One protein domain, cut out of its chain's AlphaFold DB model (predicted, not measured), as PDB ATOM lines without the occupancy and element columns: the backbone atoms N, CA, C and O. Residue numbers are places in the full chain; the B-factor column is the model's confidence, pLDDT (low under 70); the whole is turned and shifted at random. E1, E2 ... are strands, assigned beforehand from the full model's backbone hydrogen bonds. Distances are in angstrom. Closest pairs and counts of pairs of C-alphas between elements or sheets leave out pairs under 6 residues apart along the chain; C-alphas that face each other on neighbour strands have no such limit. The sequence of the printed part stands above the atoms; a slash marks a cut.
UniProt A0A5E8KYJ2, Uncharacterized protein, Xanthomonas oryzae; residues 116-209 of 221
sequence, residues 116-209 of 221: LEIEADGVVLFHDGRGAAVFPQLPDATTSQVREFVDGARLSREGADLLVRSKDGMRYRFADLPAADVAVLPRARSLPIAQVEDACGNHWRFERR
ATOM      1  N   LEU A 116      39.272  36.969 -48.517       95.75
ATOM      2  CA  LEU A 116      40.009  36.032 -47.675       95.75
ATOM      3  C   LEU A 116      41.472  36.444 -47.612       95.75
ATOM      4  O   LEU A 116      42.106  36.622 -48.646       95.75
ATOM      5  N   GLU A 117      42.018  36.539 -46.412       94.00
ATOM      6  CA  GLU A 117      43.456  36.610 -46.184       94.00
ATOM      7  C   GLU A 117      43.919  35.244 -45.694       94.00
ATOM      8  O   GLU A 117      43.363  34.698 -44.747       94.00
ATOM      9  N   ILE A 118      44.892  34.662 -46.381       92.56
ATOM     10  CA  ILE A 118      45.513  33.401 -46.002       92.56
ATOM     11  C   ILE A 118      46.912  33.741 -45.521       92.56
ATOM     12  O   ILE A 118      47.731  34.201 -46.317       92.56
ATOM     13  N   GLU A 119      47.170  33.523 -44.242       90.00
ATOM     14  CA  GLU A 119      48.462  33.761 -43.616       90.00
ATOM     15  C   GLU A 119      49.495  32.708 -44.038       90.00
ATOM     16  O   GLU A 119      49.167  31.635 -44.556       90.00
ATOM     17  N   ALA A 120      50.776  33.018 -43.833       86.06
ATOM     18  CA  ALA A 120      51.869  32.112 -44.196       86.06
ATOM     19  C   ALA A 120      51.832  30.789 -43.405       86.06
ATOM     20  O   ALA A 120      52.270  29.758 -43.913       86.06
ATOM     21  N   ASP A 121      51.284  30.806 -42.190       83.81
ATOM     22  CA  ASP A 121      51.096  29.630 -41.334       83.81
ATOM     23  C   ASP A 121      49.824  28.822 -41.664       83.81
ATOM     24  O   ASP A 121      49.573  27.789 -41.047       83.81
ATOM     25  N   GLY A 122      49.039  29.263 -42.654       85.62
ATOM     26  CA  GLY A 122      47.825  28.592 -43.112       85.62
ATOM     27  C   GLY A 122      46.534  29.052 -42.431       85.62
ATOM     28  O   GLY A 122      45.464  28.609 -42.861       85.62
ATOM     29  N   VAL A 123      46.592  29.944 -41.434       91.00
ATOM     30  CA  VAL A 123      45.393  30.567 -40.848       91.00
ATOM     31  C   VAL A 123      44.664  31.382 -41.916       91.00
ATOM     32  O   VAL A 123      45.287  32.063 -42.729       91.00
ATOM     33  N   VAL A 124      43.330  31.320 -41.933       93.44
ATOM     34  CA  VAL A 124      42.510  32.063 -42.901       93.44
ATOM     35  C   VAL A 124      41.599  33.048 -42.181       93.44
ATOM     36  O   VAL A 124      40.823  32.665 -41.308       93.44
ATOM     37  N   LEU A 125      41.654  34.313 -42.589       94.75
ATOM     38  CA  LEU A 125      40.794  35.391 -42.120       94.75
ATOM     39  C   LEU A 125      39.789  35.753 -43.214       94.75
ATOM     40  O   LEU A 125      40.164  36.120 -44.326       94.75
ATOM     41  N   PHE A 126      38.501  35.672 -42.905       95.88
ATOM     42  CA  PHE A 126      37.427  36.104 -43.795       95.88
ATOM     43  C   PHE A 126      36.880  37.452 -43.348       95.88
ATOM     44  O   PHE A 126      36.253  37.538 -42.295       95.88
ATOM     45  N   HIS A 127      37.082  38.480 -44.172       94.12
ATOM     46  CA  HIS A 127      36.603  39.837 -43.917       94.12
ATOM     47  C   HIS A 127      35.370  40.118 -44.772       94.12
ATOM     48  O   HIS A 127      35.475  40.199 -45.996       94.12
ATOM     49  N   ASP A 128      34.214  40.303 -44.135       90.62
ATOM     50  CA  ASP A 128      32.926  40.563 -44.803       90.62
ATOM     51  C   ASP A 128      32.393  41.994 -44.587       90.62
ATOM     52  O   ASP A 128      31.277  42.329 -44.994       90.62
ATOM     53  N   GLY A 129      33.180  42.839 -43.918       82.88
ATOM     54  CA  GLY A 129      32.798  44.195 -43.524       82.88
ATOM     55  C   GLY A 129      32.015  44.279 -42.206       82.88
ATOM     56  O   GLY A 129      31.624  45.375 -41.807       82.88
ATOM     57  N   ARG A 130      31.776  43.173 -41.493       77.94
ATOM     58  CA  ARG A 130      31.209  43.157 -40.124       77.94
ATOM     59  C   ARG A 130      32.243  42.764 -39.074       77.94
ATOM     60  O   ARG A 130      32.105  43.149 -37.917       77.94
ATOM     61  N   GLY A 131      33.281  42.059 -39.497       83.06
ATOM     62  CA  GLY A 131      34.410  41.629 -38.688       83.06
ATOM     63  C   GLY A 131      35.286  40.676 -39.495       83.06
ATOM     64  O   GLY A 131      35.200  40.649 -40.725       83.06
ATOM     65  N   ALA A 132      36.105  39.901 -38.788       89.12
ATOM     66  CA  ALA A 132      36.885  38.821 -39.371       89.12
ATOM     67  C   ALA A 132      36.487  37.484 -38.734       89.12
ATOM     68  O   ALA A 132      36.605  37.328 -37.517       89.12
ATOM     69  N   ALA A 133      36.046  36.522 -39.545       93.06
ATOM     70  CA  ALA A 133      35.940  35.131 -39.114       93.06
ATOM     71  C   ALA A 133      37.307  34.456 -39.270       93.06
ATOM     72  O   ALA A 133      37.967  34.620 -40.298       93.06
ATOM     73  N   VAL A 134      37.728  33.701 -38.255       94.94
ATOM     74  CA  VAL A 134      39.057  33.073 -38.207       94.94
ATOM     75  C   VAL A 134      38.915  31.567 -38.371       94.94
ATOM     76  O   VAL A 134      38.289  30.907 -37.539       94.94
ATOM     77  N   PHE A 135      39.532  31.022 -39.414       93.62
ATOM     78  CA  PHE A 135      39.658  29.588 -39.639       93.62
ATOM     79  C   PHE A 135      41.091  29.149 -39.313       93.62
ATOM     80  O   PHE A 135      42.035  29.763 -39.807       93.62
ATOM     81  N   PRO A 136      41.278  28.083 -38.514       91.50
ATOM     82  CA  PRO A 136      42.605  27.661 -38.063       91.50
ATOM     83  C   PRO A 136      43.535  27.191 -39.183       91.50
ATOM     84  O   PRO A 136      44.742  27.175 -38.986       91.50
ATOM     85  N   GLN A 137      42.982  26.752 -40.314       88.69
ATOM     86  CA  GLN A 137      43.745  26.196 -41.427       88.69
ATOM     87  C   GLN A 137      42.939  26.237 -42.729       88.69
ATOM     88  O   GLN A 137      41.707  26.357 -42.711       88.69
ATOM     89  N   LEU A 138      43.627  26.063 -43.856       88.88
ATOM     90  CA  LEU A 138      42.994  25.783 -45.141       88.88
ATOM     91  C   LEU A 138      42.365  24.375 -45.170       88.88
ATOM     92  O   LEU A 138      42.906  23.447 -44.569       88.88
ATOM     93  N   PRO A 139      41.256  24.180 -45.906       88.38
ATOM     94  CA  PRO A 139      40.752  22.850 -46.222       88.38
ATOM     95  C   PRO A 139      41.765  22.083 -47.079       88.38
ATOM     96  O   PRO A 139      42.249  22.604 -48.090       88.38
ATOM     97  N   ASP A 140      42.041  20.845 -46.683       82.62
ATOM     98  CA  ASP A 140      42.932  19.910 -47.365       82.62
ATOM     99  C   ASP A 140      42.171  18.643 -47.802       82.62
ATOM    100  O   ASP A 140      40.955  18.533 -47.636       82.62
ATOM    101  N   ALA A 141      42.879  17.669 -48.381       76.38
ATOM    102  CA  ALA A 141      42.268  16.426 -48.861       76.38
ATOM    103  C   ALA A 141      41.591  15.601 -47.747       76.38
ATOM    104  O   ALA A 141      40.679  14.822 -48.024       76.38
ATOM    105  N   THR A 142      42.017  15.776 -46.494       74.56
ATOM    106  CA  THR A 142      41.478  15.055 -45.331       74.56
ATOM    107  C   THR A 142      40.316  15.822 -44.689       74.56
ATOM    108  O   THR A 142      39.405  15.230 -44.108       74.56
ATOM    109  N   THR A 143      40.310  17.148 -44.829       78.50
ATOM    110  CA  THR A 143      39.400  18.076 -44.161       78.50
ATOM    111  C   THR A 143      38.496  18.756 -45.178       78.50
ATOM    112  O   THR A 143      38.781  19.841 -45.682       78.50
ATOM    113  N   SER A 144      37.336  18.147 -45.429       81.19
ATOM    114  CA  SER A 144      36.351  18.691 -46.375       81.19
ATOM    115  C   SER A 144      35.816  20.081 -45.994       81.19
ATOM    116  O   SER A 144      35.479  20.872 -46.877       81.19
ATOM    117  N   GLN A 145      35.710  20.388 -44.692       90.06
ATOM    118  CA  GLN A 145      35.266  21.690 -44.183       90.06
ATOM    119  C   GLN A 145      35.987  22.057 -42.886       90.06
ATOM    120  O   GLN A 145      36.028  21.266 -41.943       90.06
ATOM    121  N   VAL A 146      36.459  23.297 -42.806       92.50
ATOM    122  CA  VAL A 146      37.030  23.906 -41.602       92.50
ATOM    123  C   VAL A 146      35.999  24.869 -41.017       92.50
ATOM    124  O   VAL A 146      35.384  25.646 -41.743       92.50
ATOM    125  N   ARG A 147      35.763  24.812 -39.706       93.50
ATOM    126  CA  ARG A 147      34.849  25.735 -39.017       93.50
ATOM    127  C   ARG A 147      35.634  26.877 -38.403       93.50
ATOM    128  O   ARG A 147      36.745  26.663 -37.926       93.50
ATOM    129  N   GLU A 148      35.039  28.059 -38.395       91.25
ATOM    130  CA  GLU A 148      35.565  29.141 -37.571       91.25
ATOM    131  C   GLU A 148      35.301  28.894 -36.077       91.25
ATOM    132  O   GLU A 148      34.497  28.034 -35.699       91.25
ATOM    133  N   PHE A 149      35.932  29.706 -35.233       78.88
ATOM    134  CA  PHE A 149      35.824  29.595 -33.780       78.88
ATOM    135  C   PHE A 149      34.538  30.177 -33.174       78.88
ATOM    136  O   PHE A 149      34.143  29.723 -32.100       78.88
ATOM    137  N   VAL A 150      33.905  31.174 -33.810       80.81
ATOM    138  CA  VAL A 150      32.885  32.015 -33.151       80.81
ATOM    139  C   VAL A 150      31.484  31.799 -33.724       80.81
ATOM    140  O   VAL A 150      30.645  31.183 -33.066       80.81
ATOM    141  N   ASP A 151      31.219  32.254 -34.951       80.19
ATOM    142  CA  ASP A 151      29.848  32.353 -35.482       80.19
ATOM    143  C   ASP A 151      29.393  31.120 -36.289       80.19
ATOM    144  O   ASP A 151      28.238  31.014 -36.720       80.19
ATOM    145  N   GLY A 152      30.263  30.115 -36.416       86.81
ATOM    146  CA  GLY A 152      29.966  28.829 -37.045       86.81
ATOM    147  C   GLY A 152      29.981  28.834 -38.576       86.81
ATOM    148  O   GLY A 152      29.495  27.865 -39.181       86.81
ATOM    149  N   ALA A 153      30.544  29.872 -39.203       94.44
ATOM    150  CA  ALA A 153      30.913  29.859 -40.612       94.44
ATOM    151  C   ALA A 153      31.821  28.663 -40.953       94.44
ATOM    152  O   ALA A 153      32.520  28.092 -40.108       94.44
ATOM    153  N   ARG A 154      31.779  28.246 -42.220       96.31
ATOM    154  CA  ARG A 154      32.530  27.086 -42.714       96.31
ATOM    155  C   ARG A 154      33.310  27.450 -43.958       96.31
ATOM    156  O   ARG A 154      32.717  27.949 -44.908       96.31
ATOM    157  N   LEU A 155      34.596  27.145 -43.953       96.31
ATOM    158  CA  LEU A 155      35.493  27.242 -45.089       96.31
ATOM    159  C   LEU A 155      35.622  25.864 -45.743       96.31
ATOM    160  O   LEU A 155      35.775  24.852 -45.062       96.31
ATOM    161  N   SER A 156      35.542  25.820 -47.063       94.62
ATOM    162  CA  SER A 156      35.635  24.599 -47.866       94.62
ATOM    163  C   SER A 156      36.327  24.891 -49.192       94.62
ATOM    164  O   SER A 156      36.427  26.053 -49.588       94.62
ATOM    165  N   ARG A 157      36.813  23.845 -49.862       91.56
ATOM    166  CA  ARG A 157      37.447  23.940 -51.179       91.56
ATOM    167  C   ARG A 157      36.592  23.210 -52.217       91.56
ATOM    168  O   ARG A 157      36.259  22.045 -52.018       91.56
ATOM    169  N   GLU A 158      36.253  23.884 -53.314       89.31
ATOM    170  CA  GLU A 158      35.574  23.302 -54.480       89.31
ATOM    171  C   GLU A 158      36.477  23.461 -55.708       89.31
ATOM    172  O   GLU A 158      36.556  24.528 -56.317       89.31
ATOM    173  N   GLY A 159      37.193  22.394 -56.072       86.31
ATOM    174  CA  GLY A 159      38.212  22.469 -57.119       86.31
ATOM    175  C   GLY A 159      39.330  23.438 -56.724       86.31
ATOM    176  O   GLY A 159      39.978  23.251 -55.694       86.31
ATOM    177  N   ALA A 160      39.548  24.470 -57.540       84.56
ATOM    178  CA  ALA A 160      40.502  25.533 -57.230       84.56
ATOM    179  C   ALA A 160      39.937  26.560 -56.234       84.56
ATOM    180  O   ALA A 160      40.702  27.160 -55.495       84.56
ATOM    181  N   ASP A 161      38.618  26.733 -56.155       91.31
ATOM    182  CA  ASP A 161      38.017  27.842 -55.421       91.31
ATOM    183  C   ASP A 161      37.889  27.561 -53.922       91.31
ATOM    184  O   ASP A 161      37.653  26.432 -53.478       91.31
ATOM    185  N   LEU A 162      37.973  28.631 -53.134       94.19
ATOM    186  CA  LEU A 162      37.644  28.621 -51.715       94.19
ATOM    187  C   LEU A 162      36.240  29.179 -51.504       94.19
ATOM    188  O   LEU A 162      35.862  30.199 -52.082       94.19
ATOM    189  N   LEU A 163      35.468  28.510 -50.652       96.19
ATOM    190  CA  LEU A 163      34.112  28.907 -50.310       96.19
ATOM    191  C   LEU A 163      33.960  29.072 -48.808       96.19
ATOM    192  O   LEU A 163      34.181  28.125 -48.051       96.19
ATOM    193  N   VAL A 164      33.488  30.246 -48.401       97.19
ATOM    194  CA  VAL A 164      32.985  30.484 -47.050       97.19
ATOM    195  C   VAL A 164      31.468  30.438 -47.073       97.19
ATOM    196  O   VAL A 164      30.825  31.180 -47.810       97.19
ATOM    197  N   ARG A 165      30.876  29.584 -46.241       96.94
ATOM    198  CA  ARG A 165      29.439  29.575 -45.976       96.94
ATOM    199  C   ARG A 165      29.176  30.147 -44.592       96.94
ATOM    200  O   ARG A 165      29.615  29.557 -43.604       96.94
ATOM    201  N   SER A 166      28.442  31.253 -44.522       93.81
ATOM    202  CA  SER A 166      27.995  31.825 -43.253       93.81
ATOM    203  C   SER A 166      26.923  30.949 -42.600       93.81
ATOM    204  O   SER A 166      26.336  30.059 -43.226       93.81
ATOM    205  N   LYS A 167      26.638  31.210 -41.324       90.50
ATOM    206  CA  LYS A 167      25.563  30.535 -40.585       90.50
ATOM    207  C   LYS A 167      24.184  30.730 -41.225       90.50
ATOM    208  O   LYS A 167      23.375  29.805 -41.200       90.50
ATOM    209  N   ASP A 168      23.960  31.884 -41.848       89.50
ATOM    210  CA  ASP A 168      22.691  32.247 -42.492       89.50
ATOM    211  C   ASP A 168      22.516  31.600 -43.878       89.50
ATOM    212  O   ASP A 168      21.516  31.819 -44.557       89.50
ATOM    213  N   GLY A 169      23.487  30.790 -44.318       92.31
ATOM    214  CA  GLY A 169      23.438  30.065 -45.587       92.31
ATOM    215  C   GLY A 169      23.967  30.845 -46.789       92.31
ATOM    216  O   GLY A 169      24.005  30.285 -47.886       92.31
ATOM    217  N   MET A 170      24.424  32.087 -46.597       95.56
ATOM    218  CA  MET A 170      25.112  32.852 -47.639       95.56
ATOM    219  C   MET A 170      26.464  32.212 -47.950       95.56
ATOM    220  O   MET A 170      27.194  31.802 -47.043       95.56
ATOM    221  N   ARG A 171      26.802  32.120 -49.233       97.38
ATOM    222  CA  ARG A 171      28.045  31.537 -49.736       97.38
ATOM    223  C   ARG A 171      28.876  32.605 -50.432       97.38
ATOM    224  O   ARG A 171      28.381  33.318 -51.296       97.38
ATOM    225  N   TYR A 172      30.144  32.682 -50.062       97.50
ATOM    226  CA  TYR A 172      31.139  33.604 -50.592       97.50
ATOM    227  C   TYR A 172      32.212  32.776 -51.285       97.50
ATOM    228  O   TYR A 172      32.841  31.937 -50.642       97.50
ATOM    229  N   ARG A 173      32.400  32.984 -52.586       97.31
ATOM    230  CA  ARG A 173      33.376  32.258 -53.402       97.31
ATOM    231  C   ARG A 173      34.556  33.158 -53.730       97.31
ATOM    232  O   ARG A 173      34.376  34.308 -54.143       97.31
ATOM    233  N   PHE A 174      35.748  32.599 -53.595       95.94
ATOM    234  CA  PHE A 174      37.029  33.239 -53.846       95.94
ATOM    235  C   PHE A 174      37.812  32.381 -54.831       95.94
ATOM    236  O   PHE A 174      37.996  31.186 -54.599       95.94
ATOM    237  N   ALA A 175      38.268  32.996 -55.920       90.19
ATOM    238  CA  ALA A 175      39.117  32.322 -56.886       90.19
ATOM    239  C   ALA A 175      40.523  32.179 -56.287       90.19
ATOM    240  O   ALA A 175      41.247  33.166 -56.152       90.19
ATOM    241  N   ASP A 176      40.890  30.960 -55.906       78.69
ATOM    242  CA  ASP A 176      42.225  30.619 -55.414       78.69
ATOM    243  C   ASP A 176      42.959  29.890 -56.544       78.69
ATOM    244  O   ASP A 176      42.882  28.674 -56.690       78.69
ATOM    245  N   LEU A 177      43.637  30.650 -57.410       60.19
ATOM    246  CA  LEU A 177      44.515  30.044 -58.410       60.19
ATOM    247  C   LEU A 177      45.616  29.278 -57.658       60.19
ATOM    248  O   LEU A 177      46.338  29.895 -56.864       60.19
ATOM    249  N   PRO A 178      45.753  27.958 -57.863       55.38
ATOM    250  CA  PRO A 178      46.675  27.164 -57.074       55.38
ATOM    251  C   PRO A 178      48.112  27.602 -57.363       55.38
ATOM    252  O   PRO A 178      48.589  27.520 -58.495       55.38
ATOM    253  N   ALA A 179      48.829  28.027 -56.321       49.78
ATOM    254  CA  ALA A 179      50.261  27.779 -56.283       49.78
ATOM    255  C   ALA A 179      50.406  26.277 -56.014       49.78
ATOM    256  O   ALA A 179      49.911  25.800 -54.994       49.78
ATOM    257  N   ALA A 180      50.982  25.544 -56.968       39.91
ATOM    258  CA  ALA A 180      51.126  24.090 -56.937       39.91
ATOM    259  C   ALA A 180      51.529  23.567 -55.546       39.91
ATOM    260  O   ALA A 180      52.577  23.958 -55.045       39.91
ATOM    261  N   ASP A 181      50.691  22.712 -54.949       44.19
ATOM    262  CA  ASP A 181      50.968  21.793 -53.833       44.19
ATOM    263  C   ASP A 181      51.946  22.263 -52.741       44.19
ATOM    264  O   ASP A 181      52.806  21.502 -52.293       44.19
ATOM    265  N   VAL A 182      51.812  23.502 -52.254       46.62
ATOM    266  CA  VAL A 182      52.574  23.951 -51.079       46.62
ATOM    267  C   VAL A 182      51.664  23.969 -49.855       46.62
ATOM    268  O   VAL A 182      50.764  24.798 -49.750       46.62
ATOM    269  N   ALA A 183      51.926  23.069 -48.904       50.78
ATOM    270  CA  ALA A 183      51.260  23.021 -47.596       50.78
ATOM    271  C   ALA A 183      51.494  24.289 -46.743       50.78
ATOM    272  O   ALA A 183      50.811  24.502 -45.748       50.78
ATOM    273  N   VAL A 184      52.455  25.129 -47.141       52.66
ATOM    274  CA  VAL A 184      52.823  26.397 -46.505       52.66
ATOM    275  C   VAL A 184      52.932  27.445 -47.603       52.66
ATOM    276  O   VAL A 184      53.768  27.327 -48.499       52.66
ATOM    277  N   LEU A 185      52.095  28.480 -47.569       59.97
ATOM    278  CA  LEU A 185      52.234  29.560 -48.537       59.97
ATOM    279  C   LEU A 185      53.515  30.343 -48.235       59.97
ATOM    280  O   LEU A 185      53.718  30.761 -47.098       59.97
ATOM    281  N   PRO A 186      54.375  30.611 -49.235       62.34
ATOM    282  CA  PRO A 186      55.626  31.332 -49.001       62.34
ATOM    283  C   PRO A 186      55.398  32.771 -48.513       62.34
ATOM    284  O   PRO A 186      56.319  33.392 -47.983       62.34
ATOM    285  N   ARG A 187      54.192  33.319 -48.723       69.19
ATOM    286  CA  ARG A 187      53.736  34.634 -48.256       69.19
ATOM    287  C   ARG A 187      52.232  34.615 -48.019       69.19
ATOM    288  O   ARG A 187      51.522  33.861 -48.688       69.19
ATOM    289  N   ALA A 188      51.767  35.505 -47.147       82.69
ATOM    290  CA  ALA A 188      50.346  35.766 -46.993       82.69
ATOM    291  C   ALA A 188      49.720  36.171 -48.342       82.69
ATOM    292  O   ALA A 188      50.329  36.903 -49.132       82.69
ATOM    293  N   ARG A 189      48.516  35.673 -48.623       88.62
ATOM    294  CA  ARG A 189      47.761  35.952 -49.853       88.62
ATOM    295  C   ARG A 189      46.432  36.599 -49.502       88.62
ATOM    296  O   ARG A 189      45.764  36.157 -48.579       88.62
ATOM    297  N   SER A 190      46.025  37.595 -50.281       91.00
ATOM    298  CA  SER A 190      44.696  38.198 -50.185       91.00
ATOM    299  C   SER A 190      43.903  37.863 -51.444       91.00
ATOM    300  O   SER A 190      44.329  38.180 -52.556       91.00
ATOM    301  N   LEU A 191      42.778  37.176 -51.271       93.19
ATOM    302  CA  LEU A 191      41.875  36.755 -52.332       93.19
ATOM    303  C   LEU A 191      40.604  37.604 -52.262       93.19
ATOM    304  O   LEU A 191      39.848  37.496 -51.291       93.19
ATOM    305  N   PRO A 192      40.329  38.447 -53.265       94.19
ATOM    306  CA  PRO A 192      39.129  39.265 -53.265       94.19
ATOM    307  C   PRO A 192      37.889  38.427 -53.611       94.19
ATOM    308  O   PRO A 192      37.971  37.427 -54.326       94.19
ATOM    309  N   ILE A 193      36.717  38.855 -53.138       96.00
ATOM    310  CA  ILE A 193      35.439  38.182 -53.403       96.00
ATOM    311  C   ILE A 193      35.182  38.045 -54.905       96.00
ATOM    312  O   ILE A 193      35.234  39.035 -55.631       96.00
ATOM    313  N   ALA A 194      34.868  36.841 -55.379       95.88
ATOM    314  CA  ALA A 194      34.468  36.607 -56.766       95.88
ATOM    315  C   ALA A 194      32.943  36.561 -56.905       95.88
ATOM    316  O   ALA A 194      32.389  37.086 -57.874       95.88
ATOM    317  N   GLN A 195      32.250  35.954 -55.939       97.12
ATOM    318  CA  GLN A 195      30.803  35.768 -56.004       97.12
ATOM    319  C   GLN A 195      30.174  35.631 -54.614       97.12
ATOM    320  O   GLN A 195      30.750  34.998 -53.733       97.12
ATOM    321  N   VAL A 196      28.970  36.182 -54.449       97.19
ATOM    322  CA  VAL A 196      28.100  35.994 -53.276       97.19
ATOM    323  C   VAL A 196      26.813  35.321 -53.735       97.19
ATOM    324  O   VAL A 196      26.187  35.806 -54.672       97.19
ATOM    325  N   GLU A 197      26.425  34.217 -53.105       97.50
ATOM    326  CA  GLU A 197      25.306  33.361 -53.516       97.50
ATOM    327  C   GLU A 197      24.449  32.937 -52.315       97.50
ATOM    328  O   GLU A 197      24.975  32.509 -51.287       97.50
ATOM    329  N   ASP A 198      23.125  33.010 -52.446       96.44
ATOM    330  CA  ASP A 198      22.193  32.533 -51.419       96.44
ATOM    331  C   ASP A 198      21.967  31.008 -51.480       96.44
ATOM    332  O   ASP A 198      22.483  30.304 -52.349       96.44
ATOM    333  N   ALA A 199      21.182  30.444 -50.558       94.12
ATOM    334  CA  ALA A 199      20.877  29.007 -50.547       94.12
ATOM    335  C   ALA A 199      20.010  28.539 -51.737       94.12
ATOM    336  O   ALA A 199      19.924  27.340 -51.995       94.12
ATOM    337  N   CYS A 200      19.376  29.464 -52.460       94.94
ATOM    338  CA  CYS A 200      18.539  29.189 -53.626       94.94
ATOM    339  C   CYS A 200      19.312  29.294 -54.955       94.94
ATOM    340  O   CYS A 200      18.733  29.024 -56.005       94.94
ATOM    341  N   GLY A 201      20.592  29.678 -54.924       95.06
ATOM    342  CA  GLY A 201      21.448  29.821 -56.104       95.06
ATOM    343  C   GLY A 201      21.399  31.200 -56.773       95.06
ATOM    344  O   GLY A 201      22.069  31.409 -57.789       95.06
ATOM    345  N   ASN A 202      20.647  32.164 -56.226       97.50
ATOM    346  CA  ASN A 202      20.716  33.543 -56.713       97.50
ATOM    347  C   ASN A 202      22.059  34.138 -56.286       97.50
ATOM    348  O   ASN A 202      22.475  33.945 -55.142       97.50
ATOM    349  N   HIS A 203      22.737  34.862 -57.176       97.38
ATOM    350  CA  HIS A 203      24.085  35.340 -56.889       97.38
ATOM    351  C   HIS A 203      24.446  36.663 -57.557       97.38
ATOM    352  O   HIS A 203      23.916  37.027 -58.605       97.38
ATOM    353  N   TRP A 204      25.428  37.331 -56.954       97.56
ATOM    354  CA  TRP A 204      26.156  38.464 -57.512       97.56
ATOM    355  C   TRP A 204      27.593  38.053 -57.801       97.56
ATOM    356  O   TRP A 204      28.243  37.451 -56.947       97.56
ATOM    357  N   ARG A 205      28.100  38.400 -58.987       96.69
ATOM    358  CA  ARG A 205      29.506  38.220 -59.365       96.69
ATOM    359  C   ARG A 205      30.215  39.569 -59.381       96.69
ATOM    360  O   ARG A 205      29.677  40.550 -59.885       96.69
ATOM    361  N   PHE A 206      31.432  39.597 -58.852       94.25
ATOM    362  CA  PHE A 206      32.271  40.785 -58.769       94.25
ATOM    363  C   PHE A 206      33.362  40.709 -59.834       94.25
ATOM    364  O   PHE A 206      34.351  39.993 -59.684       94.25
ATOM    365  N   GLU A 207      33.182  41.459 -60.918       92.25
ATOM    366  CA  GLU A 207      34.163  41.552 -61.997       92.25
ATOM    367  C   GLU A 207      35.116  42.723 -61.755       92.25
ATOM    368  O   GLU A 207      34.698  43.868 -61.581       92.25
ATOM    369  N   ARG A 208      36.420  42.440 -61.756       84.94
ATOM    370  CA  ARG A 208      37.472  43.451 -61.616       84.94
ATOM    371  C   ARG A 208      38.204  43.559 -62.942       84.94
ATOM    372  O   ARG A 208      38.698  42.564 -63.462       84.94
ATOM    373  N   ARG A 209      38.255  44.765 -63.503       84.44
ATOM    374  CA  ARG A 209      39.092  45.060 -64.668       84.44
ATOM    375  C   ARG A 209      40.417  45.598 -64.165       84.44
ATOM    376  O   ARG A 209      40.439  46.651 -63.526       84.44
TER     377      ARG A 209
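This is residues 116 to 209 of the 221 residues of an uncharacterized protein of Xanthomonas oryzae (UniProt A0A5E8KYJ2). One strongly twisted sheet of nine strands is rolled into a small, incompletely closed barrel: the short meander E1 E2 E3 makes one side, the meander E4 to E9 comes round the other, and long bent E8 joins them by running beside E1. Edge strands E3 and E4 come close at one point but are no neighbour pair, and E9 lies outside the ring, beside the last part of E8. The printed part has 94 residues, with nine named strands, E1 to E9 in order, and no named helix. The sheet is branched and antiparallel; the class is all strand, though under half of the residues, 40 of 94, are in named elements. It is compact, with a radius of gyration of the C-alphas of 12.7 A, and spans 35 by 35 by 25 A.

Find C-alpha 189 at (47.761, 35.952, -49.853); from there E8, residues 189 to 197, runs 22.9 A to C-alpha 197 at (25.306, 33.361, -53.516) and bends by 50 degrees at residue 194. E1, residues 116 to 118, begins at C-alpha 116, (40.009, 36.032, -47.675). Then come E2, residues 124 to 127, and E3, residues 132 to 135. Farther on are E4, residues 145 to 147; E5, residues 154 to 158, 12.7 A long; E6, residues 161 to 165, 12.9 A long; and E7, residues 171 to 174, 10.0 A long. E9, residues 203 to 205, ends at C-alpha 205, (29.506, 38.220, -59.365).

Start at E8, which has three neighbours in staggered pairing. Its residues 189 to 191 pair with E1, N 118 and O 189 being 2.8 A apart; residues 193 to 197 pair with E7, N 173 to O 195 at 2.8 A; residues 195 to 197 pair with E9, N 196 to O 204 at 2.9 A. On the other side of E1 lies E2, antiparallel at 156 degrees, with N 117 and O 125 at 2.8 A. E2 and E3 form a hairpin, N 126 and O 133 at 2.9 A. From E7, go to E6, N 164 and O 172 at 2.9 A, then to E5, N 156 and O 163 at 2.9 A, and to E4, N 146 and O 155 at 2.8 A. The closest C-alphas of E3 and E4, those of Phe 135 and Arg 147, are 6.2 A apart. E4 and E8 are apart.

The two C-alphas farthest apart, those of Pro 186 and Cys 200, are 37.4 A apart. The printed part has no cut. Look at residues 175 to 188 for the long link, E7 to E8. The mean pLDDT of the printed part is 86.4; residues 177 to 187 are under 70.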